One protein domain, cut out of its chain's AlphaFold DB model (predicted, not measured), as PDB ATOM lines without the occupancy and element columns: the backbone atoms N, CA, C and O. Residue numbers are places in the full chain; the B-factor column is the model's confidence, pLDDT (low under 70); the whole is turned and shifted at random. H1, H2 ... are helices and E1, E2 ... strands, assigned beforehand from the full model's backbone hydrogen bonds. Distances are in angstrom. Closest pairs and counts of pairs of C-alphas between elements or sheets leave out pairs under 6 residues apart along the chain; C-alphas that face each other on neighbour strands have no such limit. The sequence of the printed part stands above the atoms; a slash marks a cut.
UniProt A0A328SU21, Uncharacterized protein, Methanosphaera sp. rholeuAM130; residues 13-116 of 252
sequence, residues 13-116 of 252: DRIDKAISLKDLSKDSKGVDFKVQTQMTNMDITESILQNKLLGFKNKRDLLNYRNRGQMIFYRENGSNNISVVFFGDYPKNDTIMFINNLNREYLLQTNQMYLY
ATOM      1  N   ASP A  13      31.940 -11.556 -13.502       57.34
ATOM      2  CA  ASP A  13      32.721 -12.214 -12.453       57.34
ATOM      3  C   ASP A  13      32.081 -13.528 -11.978       57.34
ATOM      4  O   ASP A  13      32.792 -14.471 -11.626       57.34
ATOM      5  N   ARG A  14      30.744 -13.617 -11.939       61.34
ATOM      6  CA  ARG A  14      30.025 -14.857 -11.596       61.34
ATOM      7  C   ARG A  14      30.035 -15.869 -12.735       61.34
ATOM      8  O   ARG A  14      30.126 -17.063 -12.469       61.34
ATOM      9  N   ILE A  15      29.961 -15.407 -13.982       64.69
ATOM     10  CA  ILE A  15      30.033 -16.268 -15.174       64.69
ATOM     11  C   ILE A  15      31.428 -16.879 -15.316       64.69
ATOM     12  O   ILE A  15      31.558 -18.078 -15.564       64.69
ATOM     13  N   ASP A  16      32.469 -16.080 -15.093       65.44
ATOM     14  CA  ASP A  16      33.858 -16.527 -15.174       65.44
ATOM     15  C   ASP A  16      34.193 -17.542 -14.073       65.44
ATOM     16  O   ASP A  16      34.947 -18.487 -14.309       65.44
ATOM     17  N   LYS A  17      33.577 -17.399 -12.892       65.31
ATOM     18  CA  LYS A  17      33.700 -18.343 -11.768       65.31
ATOM     19  C   LYS A  17      32.821 -19.591 -11.904       65.31
ATOM     20  O   LYS A  17      32.990 -20.514 -11.110       65.31
ATOM     21  N   ALA A  18      31.894 -19.631 -12.864       65.56
ATOM     22  CA  ALA A  18      31.015 -20.778 -13.055       65.56
ATOM     23  C   ALA A  18      31.811 -21.995 -13.546       65.56
ATOM     24  O   ALA A  18      32.574 -21.927 -14.516       65.56
ATOM     25  N   ILE A  19      31.600 -23.124 -12.877       68.06
ATOM     26  CA  ILE A  19      32.316 -24.374 -13.140       68.06
ATOM     27  C   ILE A  19      31.710 -25.053 -14.378       68.06
ATOM     28  O   ILE A  19      30.520 -24.909 -14.654       68.06
ATOM     29  N   SER A  20      32.496 -25.787 -15.166       76.81
ATOM     30  CA  SER A  20      31.926 -26.585 -16.259       76.81
ATOM     31  C   SER A  20      31.003 -27.667 -15.697       76.81
ATOM     32  O   SER A  20      31.360 -28.354 -14.744       76.81
ATOM     33  N   LEU A  21      29.846 -27.898 -16.322       75.19
ATOM     34  CA  LEU A  21      28.955 -29.010 -15.953       75.19
ATOM     35  C   LEU A  21      29.672 -30.370 -15.952       75.19
ATOM     36  O   LEU A  21      29.312 -31.254 -15.173       75.19
ATOM     37  N   LYS A  22      30.688 -30.536 -16.811       70.75
ATOM     38  CA  LYS A  22      31.500 -31.760 -16.878       70.75
ATOM     39  C   LYS A  22      32.342 -31.982 -15.615       70.75
ATOM     40  O   LYS A  22      32.649 -33.127 -15.307       70.75
ATOM     41  N   ASP A  23      32.634 -30.917 -14.872       65.12
ATOM     42  CA  ASP A  23      33.460 -30.942 -13.661       65.12
ATOM     43  C   ASP A  23      32.614 -31.026 -12.374       65.12
ATOM     44  O   ASP A  23      33.156 -31.128 -11.273       65.12
ATOM     45  N   LEU A  24      31.279 -30.980 -12.483       60.34
ATOM     46  CA  LEU A  24      30.380 -31.104 -11.335       60.34
ATOM     47  C   LEU A  24      30.192 -32.563 -10.913       60.34
ATOM     48  O   LEU A  24      30.033 -33.446 -11.754       60.34
ATOM     49  N   SER A  25      30.082 -32.813  -9.609       60.94
ATOM     50  CA  SER A  25      29.580 -34.087  -9.076       60.94
ATOM     51  C   SER A  25      28.044 -34.135  -9.078       60.94
ATOM     52  O   SER A  25      27.381 -33.096  -9.130       60.94
ATOM     53  N   LYS A  26      27.456 -35.331  -8.949       59.19
ATOM     54  CA  LYS A  26      26.000 -35.537  -8.815       59.19
ATOM     55  C   LYS A  26      25.357 -34.717  -7.683       59.19
ATOM     56  O   LYS A  26      24.212 -34.288  -7.816       59.19
ATOM     57  N   ASP A  27      26.104 -34.472  -6.606       55.19
ATOM     58  CA  ASP A  27      25.638 -33.775  -5.400       55.19
ATOM     59  C   ASP A  27      25.997 -32.281  -5.367       55.19
ATOM     60  O   ASP A  27      25.802 -31.617  -4.346       55.19
ATOM     61  N   SER A  28      26.509 -31.732  -6.474       53.94
ATOM     62  CA  SER A  28      26.874 -30.315  -6.592       53.94
ATOM     63  C   SER A  28      25.629 -29.418  -6.628       53.94
ATOM     64  O   SER A  28      25.181 -28.980  -7.685       53.94
ATOM     65  N   LYS A  29      25.042 -29.172  -5.453       55.88
ATOM     66  CA  LYS A  29      23.876 -28.301  -5.250       55.88
ATOM     67  C   LYS A  29      24.292 -26.862  -4.982       55.88
ATOM     68  O   LYS A  29      25.251 -26.617  -4.255       55.88
ATOM     69  N   GLY A  30      23.530 -25.909  -5.521       55.81
ATOM     70  CA  GLY A  30      23.754 -24.471  -5.315       55.81
ATOM     71  C   GLY A  30      25.058 -23.926  -5.911       55.81
ATOM     72  O   GLY A  30      25.473 -22.828  -5.546       55.81
ATOM     73  N   VAL A  31      25.703 -24.688  -6.796       62.22
ATOM     74  CA  VAL A  31      26.904 -24.279  -7.529       62.22
ATOM     75  C   VAL A  31      26.478 -23.701  -8.871       62.22
ATOM     76  O   VAL A  31      25.693 -24.316  -9.588       62.22
ATOM     77  N   ASP A  32      27.019 -22.537  -9.218       75.00
ATOM     78  CA  ASP A  32      26.821 -21.944 -10.535       75.00
ATOM     79  C   ASP A  32      27.679 -22.695 -11.563       75.00
ATOM     80  O   ASP A  32      28.887 -22.877 -11.370       75.00
ATOM     81  N   PHE A  33      27.068 -23.134 -12.662       79.25
ATOM     82  CA  PHE A  33      27.771 -23.911 -13.678       79.25
ATOM     83  C   PHE A  33      27.405 -23.518 -15.098       79.25
ATOM     84  O   PHE A  33      26.321 -23.000 -15.365       79.25
ATOM     85  N   LYS A  34      28.321 -23.787 -16.027       86.25
ATOM     86  CA  LYS A  34      28.170 -23.464 -17.443       86.25
ATOM     87  C   LYS A  34      28.240 -24.690 -18.338       86.25
ATOM     88  O   LYS A  34      28.922 -25.674 -18.048       86.25
ATOM     89  N   VAL A  35      27.518 -24.599 -19.448       90.38
ATOM     90  CA  VAL A  35      27.429 -25.623 -20.484       90.38
ATOM     91  C   VAL A  35      27.642 -24.960 -21.834       90.38
ATOM     92  O   VAL A  35      26.870 -24.084 -22.227       90.38
ATOM     93  N   GLN A  36      28.669 -25.392 -22.559       88.06
ATOM     94  CA  GLN A  36      28.829 -25.025 -23.960       88.06
ATOM     95  C   GLN A  36      27.879 -25.872 -24.807       88.06
ATOM     96  O   GLN A  36      27.798 -27.088 -24.628       88.06
ATOM     97  N   THR A  37      27.145 -25.231 -25.713       90.62
ATOM     98  CA  THR A  37      26.168 -25.914 -26.569       90.62
ATOM     99  C   THR A  37      26.630 -25.966 -28.020       90.62
ATOM    100  O   THR A  37      27.659 -25.398 -28.393       90.62
ATOM    101  N   GLN A  38      25.844 -26.651 -28.845       88.94
ATOM    102  CA  GLN A  38      26.067 -26.773 -30.289       88.94
ATOM    103  C   GLN A  38      25.266 -25.728 -31.081       88.94
ATOM    104  O   GLN A  38      25.255 -25.728 -32.310       88.94
ATOM    105  N   MET A  39      24.555 -24.846 -30.375       92.88
ATOM    106  CA  MET A  39      23.652 -23.867 -30.960       92.88
ATOM    107  C   MET A  39      24.399 -22.583 -31.297       92.88
ATOM    108  O   MET A  39      25.225 -22.128 -30.515       92.88
ATOM    109  N   THR A  40      24.072 -21.953 -32.421       92.75
ATOM    110  CA  THR A  40      24.702 -20.693 -32.862       92.75
ATOM    111  C   THR A  40      23.685 -19.567 -33.080       92.75
ATOM    112  O   THR A  40      24.031 -18.386 -32.963       92.75
ATOM    113  N   ASN A  41      22.415 -19.899 -33.339       91.31
ATOM    114  CA  ASN A  41      21.326 -18.950 -33.576       91.31
ATOM    115  C   ASN A  41      20.366 -18.857 -32.373       91.31
ATOM    116  O   ASN A  41      19.648 -19.809 -32.072       91.31
ATOM    117  N   MET A  42      20.324 -17.684 -31.729       86.88
ATOM    118  CA  MET A  42      19.520 -17.439 -30.525       86.88
ATOM    119  C   MET A  42      18.008 -17.469 -30.790       86.88
ATOM    120  O   MET A  42      17.265 -17.955 -29.943       86.88
ATOM    121  N   ASP A  43      17.546 -17.016 -31.957       88.94
ATOM    122  CA  ASP A  43      16.112 -16.943 -32.275       88.94
ATOM    123  C   ASP A  43      15.506 -18.348 -32.412       88.94
ATOM    124  O   ASP A  43      14.405 -18.629 -31.930       88.94
ATOM    125  N   ILE A  44      16.258 -19.270 -33.024       90.19
ATOM    126  CA  ILE A  44      15.869 -20.684 -33.128       90.19
ATOM    127  C   ILE A  44      15.848 -21.317 -31.731       90.19
ATOM    128  O   ILE A  44      14.881 -21.994 -31.372       90.19
ATOM    129  N   THR A  45      16.877 -21.057 -30.918       90.69
ATOM    130  CA  THR A  45      16.932 -21.517 -29.524       90.69
ATOM    131  C   THR A  45      15.732 -21.010 -28.717       90.69
ATOM    132  O   THR A  45      15.081 -21.800 -28.033       90.69
ATOM    133  N   GLU A  46      15.377 -19.727 -28.827       87.81
ATOM    134  CA  GLU A  46      14.225 -19.143 -28.133       87.81
ATOM    135  C   GLU A  46      12.907 -19.789 -28.575       87.81
ATOM    136  O   GLU A  46      12.089 -20.170 -27.732       87.81
ATOM    137  N   SER A  47      12.725 -19.998 -29.881       89.69
ATOM    138  CA  SER A  47      11.555 -20.692 -30.427       89.69
ATOM    139  C   SER A  47      11.409 -22.111 -29.863       89.69
ATOM    140  O   SER A  47      10.316 -22.522 -29.461       89.69
ATOM    141  N   ILE A  48      12.506 -22.865 -29.756       92.31
ATOM    142  CA  ILE A  48      12.492 -24.214 -29.173       92.31
ATOM    143  C   ILE A  48      12.123 -24.165 -27.686       92.31
ATOM    144  O   ILE A  48      11.241 -24.909 -27.251       92.31
ATOM    145  N   LEU A  49      12.736 -23.257 -26.918       88.81
ATOM    146  CA  LEU A  49      12.470 -23.070 -25.485       88.81
ATOM    147  C   LEU A  49      11.007 -22.706 -25.183       88.81
ATOM    148  O   LEU A  49      10.509 -22.991 -24.089       88.81
ATOM    149  N   GLN A  50      10.314 -22.068 -26.129       86.56
ATOM    150  CA  GLN A  50       8.894 -21.727 -26.010       86.56
ATOM    151  C   GLN A  50       7.966 -22.914 -26.303       86.56
ATOM    152  O   GLN A  50       6.897 -23.018 -25.694       86.56
ATOM    153  N   ASN A  51       8.367 -23.800 -27.219       83.38
ATOM    154  CA  ASN A  51       7.453 -24.737 -27.873       83.38
ATOM    155  C   ASN A  51       7.709 -26.220 -27.557       83.38
ATOM    156  O   ASN A  51       6.849 -27.054 -27.847       83.38
ATOM    157  N   LYS A  52       8.860 -26.576 -26.974       89.31
ATOM    158  CA  LYS A  52       9.250 -27.973 -26.722       89.31
ATOM    159  C   LYS A  52       9.293 -28.315 -25.234       89.31
ATOM    160  O   LYS A  52       9.534 -27.467 -24.381       89.31
ATOM    161  N   LEU A  53       9.056 -29.595 -24.932       81.44
ATOM    162  CA  LEU A  53       9.096 -30.129 -23.565       81.44
ATOM    163  C   LEU A  53      10.501 -30.525 -23.102       81.44
ATOM    164  O   LEU A  53      10.693 -30.699 -21.908       81.44
ATOM    165  N   LEU A  54      11.468 -30.649 -24.017       90.81
ATOM    166  CA  LEU A  54      12.898 -30.799 -23.709       90.81
ATOM    167  C   LEU A  54      13.217 -31.928 -22.710       90.81
ATOM    168  O   LEU A  54      13.944 -31.735 -21.741       90.81
ATOM    169  N   GLY A  55      12.634 -33.107 -22.944       83.69
ATOM    170  CA  GLY A  55      12.819 -34.302 -22.109       83.69
ATOM    171  C   GLY A  55      11.856 -34.419 -20.922       83.69
ATOM    172  O   GLY A  55      11.714 -35.498 -20.351       83.69
ATOM    173  N   PHE A  56      11.121 -33.358 -20.578       83.31
ATOM    174  CA  PHE A  56      10.139 -33.402 -19.495       83.31
ATOM    175  C   PHE A  56       8.819 -34.036 -19.942       83.31
ATOM    176  O   PHE A  56       8.342 -33.826 -21.057       83.31
ATOM    177  N   LYS A  57       8.175 -34.778 -19.034       81.19
ATOM    178  CA  LYS A  57       6.914 -35.484 -19.319       81.19
ATOM    179  C   LYS A  57       5.774 -34.531 -19.669       81.19
ATOM    180  O   LYS A  57       4.883 -34.879 -20.437       81.19
ATOM    181  N   ASN A  58       5.763 -33.345 -19.065       81.44
ATOM    182  CA  ASN A  58       4.723 -32.346 -19.261       81.44
ATOM    183  C   ASN A  58       5.242 -30.933 -18.945       81.44
ATOM    184  O   ASN A  58       6.319 -30.736 -18.381       81.44
ATOM    185  N   LYS A  59       4.432 -29.925 -19.288       81.62
ATOM    186  CA  LYS A  59       4.772 -28.509 -19.101       81.62
ATOM    187  C   LYS A  59       4.975 -28.119 -17.633       81.62
ATOM    188  O   LYS A  59       5.751 -27.209 -17.360       81.62
ATOM    189  N   ARG A  60       4.288 -28.775 -16.691       81.38
ATOM    190  CA  ARG A  60       4.443 -28.499 -15.255       81.38
ATOM    191  C   ARG A  60       5.832 -28.915 -14.776       81.38
ATOM    192  O   ARG A  60       6.468 -28.134 -14.080       81.38
ATOM    193  N   ASP A  61       6.313 -30.079 -15.197       81.38
ATOM    194  CA  ASP A  61       7.649 -30.568 -14.841       81.38
ATOM    195  C   ASP A  61       8.745 -29.657 -15.413       81.38
ATOM    196  O   ASP A  61       9.656 -29.262 -14.686       81.38
ATOM    197  N   LEU A  62       8.592 -29.217 -16.669       87.25
ATOM    198  CA  LEU A  62       9.490 -28.232 -17.281       87.25
ATOM    199  C   LEU A  62       9.492 -26.900 -16.513       87.25
ATOM    200  O   LEU A  62      10.550 -26.330 -16.265       87.25
ATOM    201  N   LEU A  63       8.322 -26.381 -16.121       81.56
ATOM    202  CA  LEU A  63       8.237 -25.139 -15.344       81.56
ATOM    203  C   LEU A  63       8.879 -25.286 -13.961       81.56
ATOM    204  O   LEU A  63       9.606 -24.393 -13.537       81.56
ATOM    205  N   ASN A  64       8.657 -26.415 -13.287       83.75
ATOM    206  CA  ASN A  64       9.291 -26.704 -12.003       83.75
ATOM    207  C   ASN A  64      10.816 -26.721 -12.126       83.75
ATOM    208  O   ASN A  64      11.487 -26.121 -11.293       83.75
ATOM    209  N   TYR A  65      11.355 -27.361 -13.169       88.06
ATOM    210  CA  TYR A  65      12.789 -27.347 -13.452       88.06
ATOM    211  C   TYR A  65      13.303 -25.922 -13.691       88.06
ATOM    212  O   TYR A  65      14.252 -25.491 -13.044       88.06
ATOM    213  N   ARG A  66      12.635 -25.152 -14.559       83.38
ATOM    214  CA  ARG A  66      13.035 -23.772 -14.884       83.38
ATOM    215  C   ARG A  66      13.028 -22.844 -13.671       83.38
ATOM    216  O   ARG A  66      13.888 -21.978 -13.591       83.38
ATOM    217  N   ASN A  67      12.102 -23.052 -12.735       82.19
ATOM    218  CA  ASN A  67      11.955 -22.245 -11.523       82.19
ATOM    219  C   ASN A  67      12.996 -22.557 -10.429       82.19
ATOM    220  O   ASN A  67      12.945 -21.946  -9.365       82.19
ATOM    221  N   ARG A  68      13.936 -23.484 -10.659       81.81
ATOM    222  CA  ARG A  68      15.030 -23.792  -9.715       81.81
ATOM    223  C   ARG A  68      16.116 -22.717  -9.649       81.81
ATOM    224  O   ARG A  68      16.979 -22.780  -8.774       81.81
ATOM    225  N   GLY A  69      16.075 -21.748 -10.557       81.31
ATOM    226  CA  GLY A  69      17.087 -20.713 -10.651       81.31
ATOM    227  C   GLY A  69      16.914 -19.811 -11.868       81.31
ATOM    228  O   GLY A  69      15.810 -19.643 -12.392       81.31
ATOM    229  N   GLN A  70      18.027 -19.244 -12.319       79.12
ATOM    230  CA  GLN A  70      18.129 -18.444 -13.529       79.12
ATOM    231  C   GLN A  70      19.034 -19.143 -14.549       79.12
ATOM    232  O   GLN A  70      20.110 -19.623 -14.208       79.12
ATOM    233  N   MET A  71      18.614 -19.151 -15.814       86.00
ATOM    234  CA  MET A  71      19.442 -19.575 -16.946       86.00
ATOM    235  C   MET A  71      19.795 -18.356 -17.786       86.00
ATOM    236  O   MET A  71      18.905 -17.579 -18.144       86.00
ATOM    237  N   ILE A  72      21.071 -18.203 -18.124       80.31
ATOM    238  CA  ILE A  72      21.554 -17.137 -18.999       80.31
ATOM    239  C   ILE A  72      22.170 -17.762 -20.242       80.31
ATOM    240  O   ILE A  72      23.128 -18.522 -20.146       80.31
ATOM    241  N   PHE A  73      21.626 -17.407 -21.402       86.19
ATOM    242  CA  PHE A  73      22.137 -17.796 -22.712       86.19
ATOM    243  C   PHE A  73      22.971 -16.641 -23.261       86.19
ATOM    244  O   PHE A  73      22.481 -15.516 -23.354       86.19
ATOM    245  N   TYR A  74      24.222 -16.901 -23.618       74.50
ATOM    246  CA  TYR A  74      25.151 -15.875 -24.089       74.50
ATOM    247  C   TYR A  74      26.151 -16.465 -25.081       74.50
ATOM    248  O   TYR A  74      26.283 -17.681 -25.194       74.50
ATOM    249  N   ARG A  75      26.850 -15.605 -25.823       78.25
ATOM    250  CA  ARG A  75      27.996 -16.014 -26.641       78.25
ATOM    251  C   ARG A  75      29.268 -15.624 -25.911       78.25
ATOM    252  O   ARG A  75      29.398 -14.480 -25.479       78.25
ATOM    253  N   GLU A  76      30.186 -16.568 -25.779       68.06
ATOM    254  CA  GLU A  76      31.520 -16.284 -25.258       68.06
ATOM    255  C   GLU A  76      32.346 -15.519 -26.295       68.06
ATOM    256  O   GLU A  76      32.193 -15.715 -27.503       68.06
ATOM    257  N   ASN A  77      33.239 -14.643 -25.833       60.84
ATOM    258  CA  ASN A  77      34.134 -13.911 -26.725       60.84
ATOM    259  C   ASN A  77      34.988 -14.894 -27.538       60.84
ATOM    260  O   ASN A  77      35.710 -15.710 -26.975       60.84
ATOM    261  N   GLY A  78      34.907 -14.803 -28.867       65.94
ATOM    262  CA  GLY A  78      35.627 -15.698 -29.780       65.94
ATOM    263  C   GLY A  78      34.926 -17.031 -30.072       65.94
ATOM    264  O   GLY A  78      35.453 -17.813 -30.857       65.94
ATOM    265  N   SER A  79      33.738 -17.280 -29.508       74.38
ATOM    266  CA  SER A  79      32.910 -18.449 -29.819       74.38
ATOM    267  C   SER A  79      31.653 -18.043 -30.587       74.38
ATOM    268  O   SER A  79      30.922 -17.132 -30.196       74.38
ATOM    269  N   ASN A  80      31.357 -18.769 -31.666       83.31
ATOM    270  CA  ASN A  80      30.069 -18.650 -32.354       83.31
ATOM    271  C   ASN A  80      28.953 -19.427 -31.643       83.31
ATOM    272  O   ASN A  80      27.773 -19.208 -31.933       83.31
ATOM    273  N   ASN A  81      29.319 -20.319 -30.722       86.12
ATOM    274  CA  ASN A  81      28.374 -21.158 -30.010       86.12
ATOM    275  C   ASN A  81      27.778 -20.407 -28.819       86.12
ATOM    276  O   ASN A  81      28.434 -19.609 -28.147       86.12
ATOM    277  N   ILE A  82      26.515 -20.704 -28.551       88.56
ATOM    278  CA  ILE A  82      25.781 -20.232 -27.391       88.56
ATOM    279  C   ILE A  82      26.206 -21.091 -26.198       88.56
ATOM    280  O   ILE A  82      26.120 -22.319 -26.233       88.56
ATOM    281  N   SER A  83      26.651 -20.443 -25.135       87.75
ATOM    282  CA  SER A  83      26.848 -21.045 -23.821       87.75
ATOM    283  C   SER A  83      25.635 -20.752 -22.943       87.75
ATOM    284  O   SER A  83      24.948 -19.738 -23.109       87.75
ATOM    285  N   VAL A  84      25.370 -21.647 -21.995       90.44
ATOM    286  CA  VAL A  84      24.319 -21.478 -20.989       90.44
ATOM    287  C   VAL A  84      24.946 -21.524 -19.609       90.44
ATOM    288  O   VAL A  84      25.596 -22.513 -19.275       90.44
ATOM    289  N   VAL A  85      24.737 -20.484 -18.804       84.44
ATOM    290  CA  VAL A  85      25.044 -20.516 -17.368       84.44
ATOM    291  C   VAL A  85      23.771 -20.775 -16.583       84.44
ATOM    292  O   VAL A  85      22.740 -20.142 -16.824       84.44
ATOM    293  N   PHE A  86      23.861 -21.693 -15.634       85.31
ATOM    294  CA  PHE A  86      22.820 -22.058 -14.694       85.31
ATOM    295  C   PHE A  86      23.188 -21.515 -13.315       85.31
ATOM    296  O   PHE A  86      24.208 -21.888 -12.741       85.31
ATOM    297  N   PHE A  87      22.334 -20.640 -12.789       77.62
ATOM    298  CA  PHE A  87      22.444 -20.051 -11.461       77.62
ATOM    299  C   PHE A  87      21.330 -20.600 -10.573       77.62
ATOM    300  O   PHE A  87      20.165 -20.293 -10.818       77.62
ATOM    301  N   GLY A  88      21.647 -21.380  -9.539       74.75
ATOM    302  CA  GLY A  88      20.648 -21.957  -8.628       74.75
ATOM    303  C   GLY A  88      20.792 -23.465  -8.426       74.75
ATOM    304  O   GLY A  88      21.860 -24.030  -8.627       74.75
ATOM    305  N   ASP A  89      19.714 -24.131  -8.000       81.00
ATOM    306  CA  ASP A  89      19.747 -25.547  -7.596       81.00
ATOM    307  C   ASP A  89      19.214 -26.475  -8.696       81.00
ATOM    308  O   ASP A  89      18.170 -27.130  -8.556       81.00
ATOM    309  N   TYR A  90      19.908 -26.475  -9.833       83.00
ATOM    310  CA  TYR A  90      19.587 -27.319 -10.981       83.00
ATOM    311  C   TYR A  90      20.198 -28.722 -10.822       83.00
ATOM    312  O   TYR A  90      21.420 -28.845 -10.763       83.00
ATOM    313  N   PRO A  91      19.391 -29.805 -10.807       84.56
ATOM    314  CA  PRO A  91      19.922 -31.162 -10.794       84.56
ATOM    315  C   PRO A  91      20.744 -31.435 -12.053       84.56
ATOM    316  O   PRO A  91      20.291 -31.155 -13.169       84.56
ATOM    317  N   LYS A  92      21.933 -32.020 -11.878       81.38
ATOM    318  CA  LYS A  92      22.878 -32.296 -12.968       81.38
ATOM    319  C   LYS A  92      22.235 -33.111 -14.095       81.38
ATOM    320  O   LYS A  92      22.225 -32.664 -15.237       81.38
ATOM    321  N   ASN A  93      21.610 -34.247 -13.776       86.50
ATOM    322  CA  ASN A  93      20.991 -35.125 -14.779       86.50
ATOM    323  C   ASN A  93      19.781 -34.501 -15.481       86.50
ATOM    324  O   ASN A  93      19.651 -34.639 -16.694       86.50
ATOM    325  N   ASP A  94      18.931 -33.770 -14.757       88.00
ATOM    326  CA  ASP A  94      17.812 -33.053 -15.381       88.00
ATOM    327  C   ASP A  94      18.329 -31.979 -16.349       88.00
ATOM    328  O   ASP A  94      17.733 -31.738 -17.398       88.00
ATOM    329  N   THR A  95      19.471 -31.367 -16.026       90.69
ATOM    330  CA  THR A  95      20.121 -30.363 -16.875       90.69
ATOM    331  C   THR A  95      20.785 -30.973 -18.100       90.69
ATOM    332  O   THR A  95      20.640 -30.439 -19.198       90.69
ATOM    333  N   ILE A  96      21.443 -32.120 -17.942       90.75
ATOM    334  CA  ILE A  96      21.986 -32.909 -19.052       90.75
ATOM    335  C   ILE A  96      20.862 -33.302 -20.014       90.75
ATOM    336  O   ILE A  96      20.948 -33.020 -21.209       90.75
ATOM    337  N   MET A  97      19.763 -33.854 -19.489       92.12
ATOM    338  CA  MET A  97      18.575 -34.182 -20.278       92.12
ATOM    339  C   MET A  97      18.050 -32.962 -21.033       92.12
ATOM    340  O   MET A  97      17.812 -33.036 -22.241       92.12
ATOM    341  N   PHE A  98      17.862 -31.845 -20.327       94.25
ATOM    342  CA  PHE A  98      17.351 -30.609 -20.902       94.25
ATOM    343  C   PHE A  98      18.237 -30.113 -22.054       94.25
ATOM    344  O   PHE A  98      17.721 -29.847 -23.142       94.25
ATOM    345  N   ILE A  99      19.557 -30.044 -21.852       95.12
ATOM    346  CA  ILE A  99      20.507 -29.561 -22.864       95.12
ATOM    347  C   ILE A  99      20.603 -30.518 -24.054       95.12
ATOM    348  O   ILE A  99      20.566 -30.055 -25.192       95.12
ATOM    349  N   ASN A 100      20.651 -31.834 -23.832       90.94
ATOM    350  CA  ASN A 100      20.697 -32.812 -24.925       90.94
ATOM    351  C   ASN A 100      19.455 -32.710 -25.817       90.94
ATOM    352  O   ASN A 100      19.561 -32.667 -27.042       90.94
ATOM    353  N   ASN A 101      18.267 -32.605 -25.212       91.88
ATOM    354  CA  ASN A 101      17.032 -32.439 -25.976       91.88
ATOM    355  C   ASN A 101      16.977 -31.085 -26.696       91.88
ATOM    356  O   ASN A 101      16.470 -31.016 -27.814       91.88
ATOM    357  N   LEU A 102      17.514 -30.024 -26.090       94.62
ATOM    358  CA  LEU A 102      17.593 -28.704 -26.711       94.62
ATOM    359  C   LEU A 102      18.529 -28.707 -27.930       94.62
ATOM    360  O   LEU A 102      18.119 -28.263 -29.001       94.62
ATOM    361  N   ASN A 103      19.734 -29.274 -27.802       93.12
ATOM    362  CA  ASN A 103      20.681 -29.441 -28.910       93.12
ATOM    363  C   ASN A 103      20.081 -30.295 -30.029       93.12
ATOM    364  O   ASN A 103      20.143 -29.916 -31.195       93.12
ATOM    365  N   ARG A 104      19.442 -31.419 -29.687       86.56
ATOM    366  CA  ARG A 104      18.801 -32.297 -30.671       86.56
ATOM    367  C   ARG A 104      17.712 -31.572 -31.458       86.56
ATOM    368  O   ARG A 104      17.687 -31.652 -32.680       86.56
ATOM    369  N   GLU A 105      16.814 -30.861 -30.780       90.69
ATOM    370  CA  GLU A 105      15.751 -30.091 -31.438       90.69
ATOM    371  C   GLU A 105      16.313 -28.966 -32.315       90.69
ATOM    372  O   GLU A 105      15.806 -28.733 -33.411       90.69
ATOM    373  N   TYR A 106      17.386 -28.307 -31.869       94.50
ATOM    374  CA  TYR A 106      18.075 -27.287 -32.653       94.50
ATOM    375  C   TYR A 106      18.671 -27.871 -33.933       94.50
ATOM    376  O   TYR A 106      18.344 -27.413 -35.025       94.50
ATOM    377  N   LEU A 107      19.480 -28.926 -33.813       82.44
ATOM    378  CA  LEU A 107      20.151 -29.552 -34.951       82.44
ATOM    379  C   LEU A 107      19.168 -30.214 -35.922       82.44
ATOM    380  O   LEU A 107      19.435 -30.262 -37.123       82.44
ATOM    381  N   LEU A 108      18.012 -30.686 -35.444       80.94
ATOM    382  CA  LEU A 108      16.921 -31.125 -36.315       80.94
ATOM    383  C   LEU A 108      16.363 -29.964 -37.148       80.94
ATOM    384  O   LEU A 108      16.160 -30.123 -38.348       80.94
ATOM    385  N   GLN A 109      16.129 -28.799 -36.538       88.25
ATOM    386  CA  GLN A 109      15.581 -27.630 -37.238       88.25
ATOM    387  C   GLN A 109      16.580 -26.969 -38.189       88.25
ATOM    388  O   GLN A 109      16.168 -26.394 -39.196       88.25
ATOM    389  N   THR A 110      17.880 -27.066 -37.906       82.50
ATOM    390  CA  THR A 110      18.938 -26.526 -38.771       82.50
ATOM    391  C   THR A 110      19.506 -27.543 -39.759       82.50
ATOM    392  O   THR A 110      20.371 -27.188 -40.555       82.50
ATOM    393  N   ASN A 111      19.012 -28.788 -39.754       76.31
ATOM    394  CA  ASN A 111      19.509 -29.896 -40.577       76.31
ATOM    395  C   ASN A 111      21.006 -30.209 -40.350       76.31
ATOM    396  O   ASN A 111      21.762 -30.471 -41.285       76.31
ATOM    397  N   GLN A 112      21.438 -30.178 -39.089       74.69
ATOM    398  CA  GLN A 112      22.828 -30.357 -38.653       74.69
ATOM    399  C   GLN A 112      23.009 -31.539 -37.687       74.69
ATOM    400  O   GLN A 112      23.949 -31.567 -36.899       74.69
ATOM    401  N   MET A 113      22.131 -32.546 -37.738       75.88
ATOM    402  CA  MET A 113      22.176 -33.708 -36.830       75.88
ATOM    403  C   MET A 113      23.503 -34.485 -36.839       75.88
ATOM    404  O   MET A 113      23.809 -35.152 -35.857       75.88
ATOM    405  N   TYR A 114      24.297 -34.387 -37.908       65.44
ATOM    406  CA  TYR A 114      25.635 -34.985 -37.992       65.44
ATOM    407  C   TYR A 114      26.645 -34.369 -37.008       65.44
ATOM    408  O   TYR A 114      27.688 -34.962 -36.765       65.44
ATOM    409  N   LEU A 115      26.339 -33.196 -36.443       70.19
ATOM    410  CA  LEU A 115      27.133 -32.540 -35.406       70.19
ATOM    411  C   LEU A 115      26.692 -32.925 -33.991       70.19
ATOM    412  O   LEU A 115      27.246 -32.385 -33.044       70.19
ATOM    413  N   TYR A 116      25.673 -33.773 -33.813       72.00
ATOM    414  CA  TYR A 116      25.117 -34.042 -32.487       72.00
ATOM    415  C   TYR A 116      26.127 -34.752 -31.580       72.00
ATOM    416  O   TYR A 116      26.582 -35.852 -31.881       72.00
TER     417      TYR A 116
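AT A GLANCE: This is residues 13 to 116 of the 252 residues of an uncharacterized protein of Methanosphaera sp. rholeuAM130 (UniProt A0A328SU21). A small three-stranded sheet stands beside one long helix, H4, which only grazes it, while H2 crosses the later part of H4 and H3 lies away from the sheet, close to the first part of H4. The short helix H1 grazes the sheet, and a long unnamed stretch, residues 17 to 32, leads from it into E1. The printed part has 104 residues, with four named helices and three named strands in the order H1 E1 H2 H3 E2 E3 H4, and its class is mixed, helices and strands. The sheet's order is E1 E3 E2, antiparallel throughout. The whole is compact, with a radius of gyration of the C-alphas of 13.3 A and spans of 37 by 35 by 21 A.

HOW THE PARTS SIT: H1, residues 13 to 16, only grazes the sheet with residues 14 to 16. Residues 19 to 20 form a short parallel pairing with residues 33 to 34 of E1, an edge strand of residues 33 to 36. The inner strand E3, residues 82 to 88, is antiparallel to E1 at 163 degrees, with N 35 and O 84 2.8 A apart, within hydrogen-bond range. E2, residues 69 to 75, is the other edge strand and forms a hairpin with E3, where N 72 and O 85 are 2.9 A apart. H2, residues 42 to 51, and H3, residues 59 to 66, stand in a split strand-helix-strand unit: E1 and E2 run the same way with E3 between them, and the crossover is right-handed. H2 touches residues 102 to 106 alone of H4, residues 92 to 110, at a steep tilt of 67 degrees, only just short of about perpendicular, and opposite ways; their closest C-alphas, of Thr 45 and Tyr 106, are 6.7 A apart. H3 is close to H4 but not clearly touching, with the closest C-alphas, of Tyr 65 and Asp 94, 7.8 A apart. H3 is not on the sheet. In H2, H3 and H4 every O i to N i+4 pair is within hydrogen-bond range; H1 is too short for one, and its one O i to N i+3 pair is not within range.

IN THESE COORDINATES: H1 begins at C-alpha 13, (32.721, -12.214, -12.453). H2 is 14.3 A long, E2 19.9 A and E3 19.5 A. H4 is 26.7 A long and ends at C-alpha 110, (18.938, -26.526, -38.771).

THE WHOLE: The C-alphas farthest apart, of Arg 60 and Gly 78, are 36.7 A apart. The printed part has no cut. The link from H1 to E1 is long, with 16 residues. The mean pLDDT of the printed part is 80.3, and it is under 70 at residues 13 to 19, 23 to 31, 76 to 78 and 114.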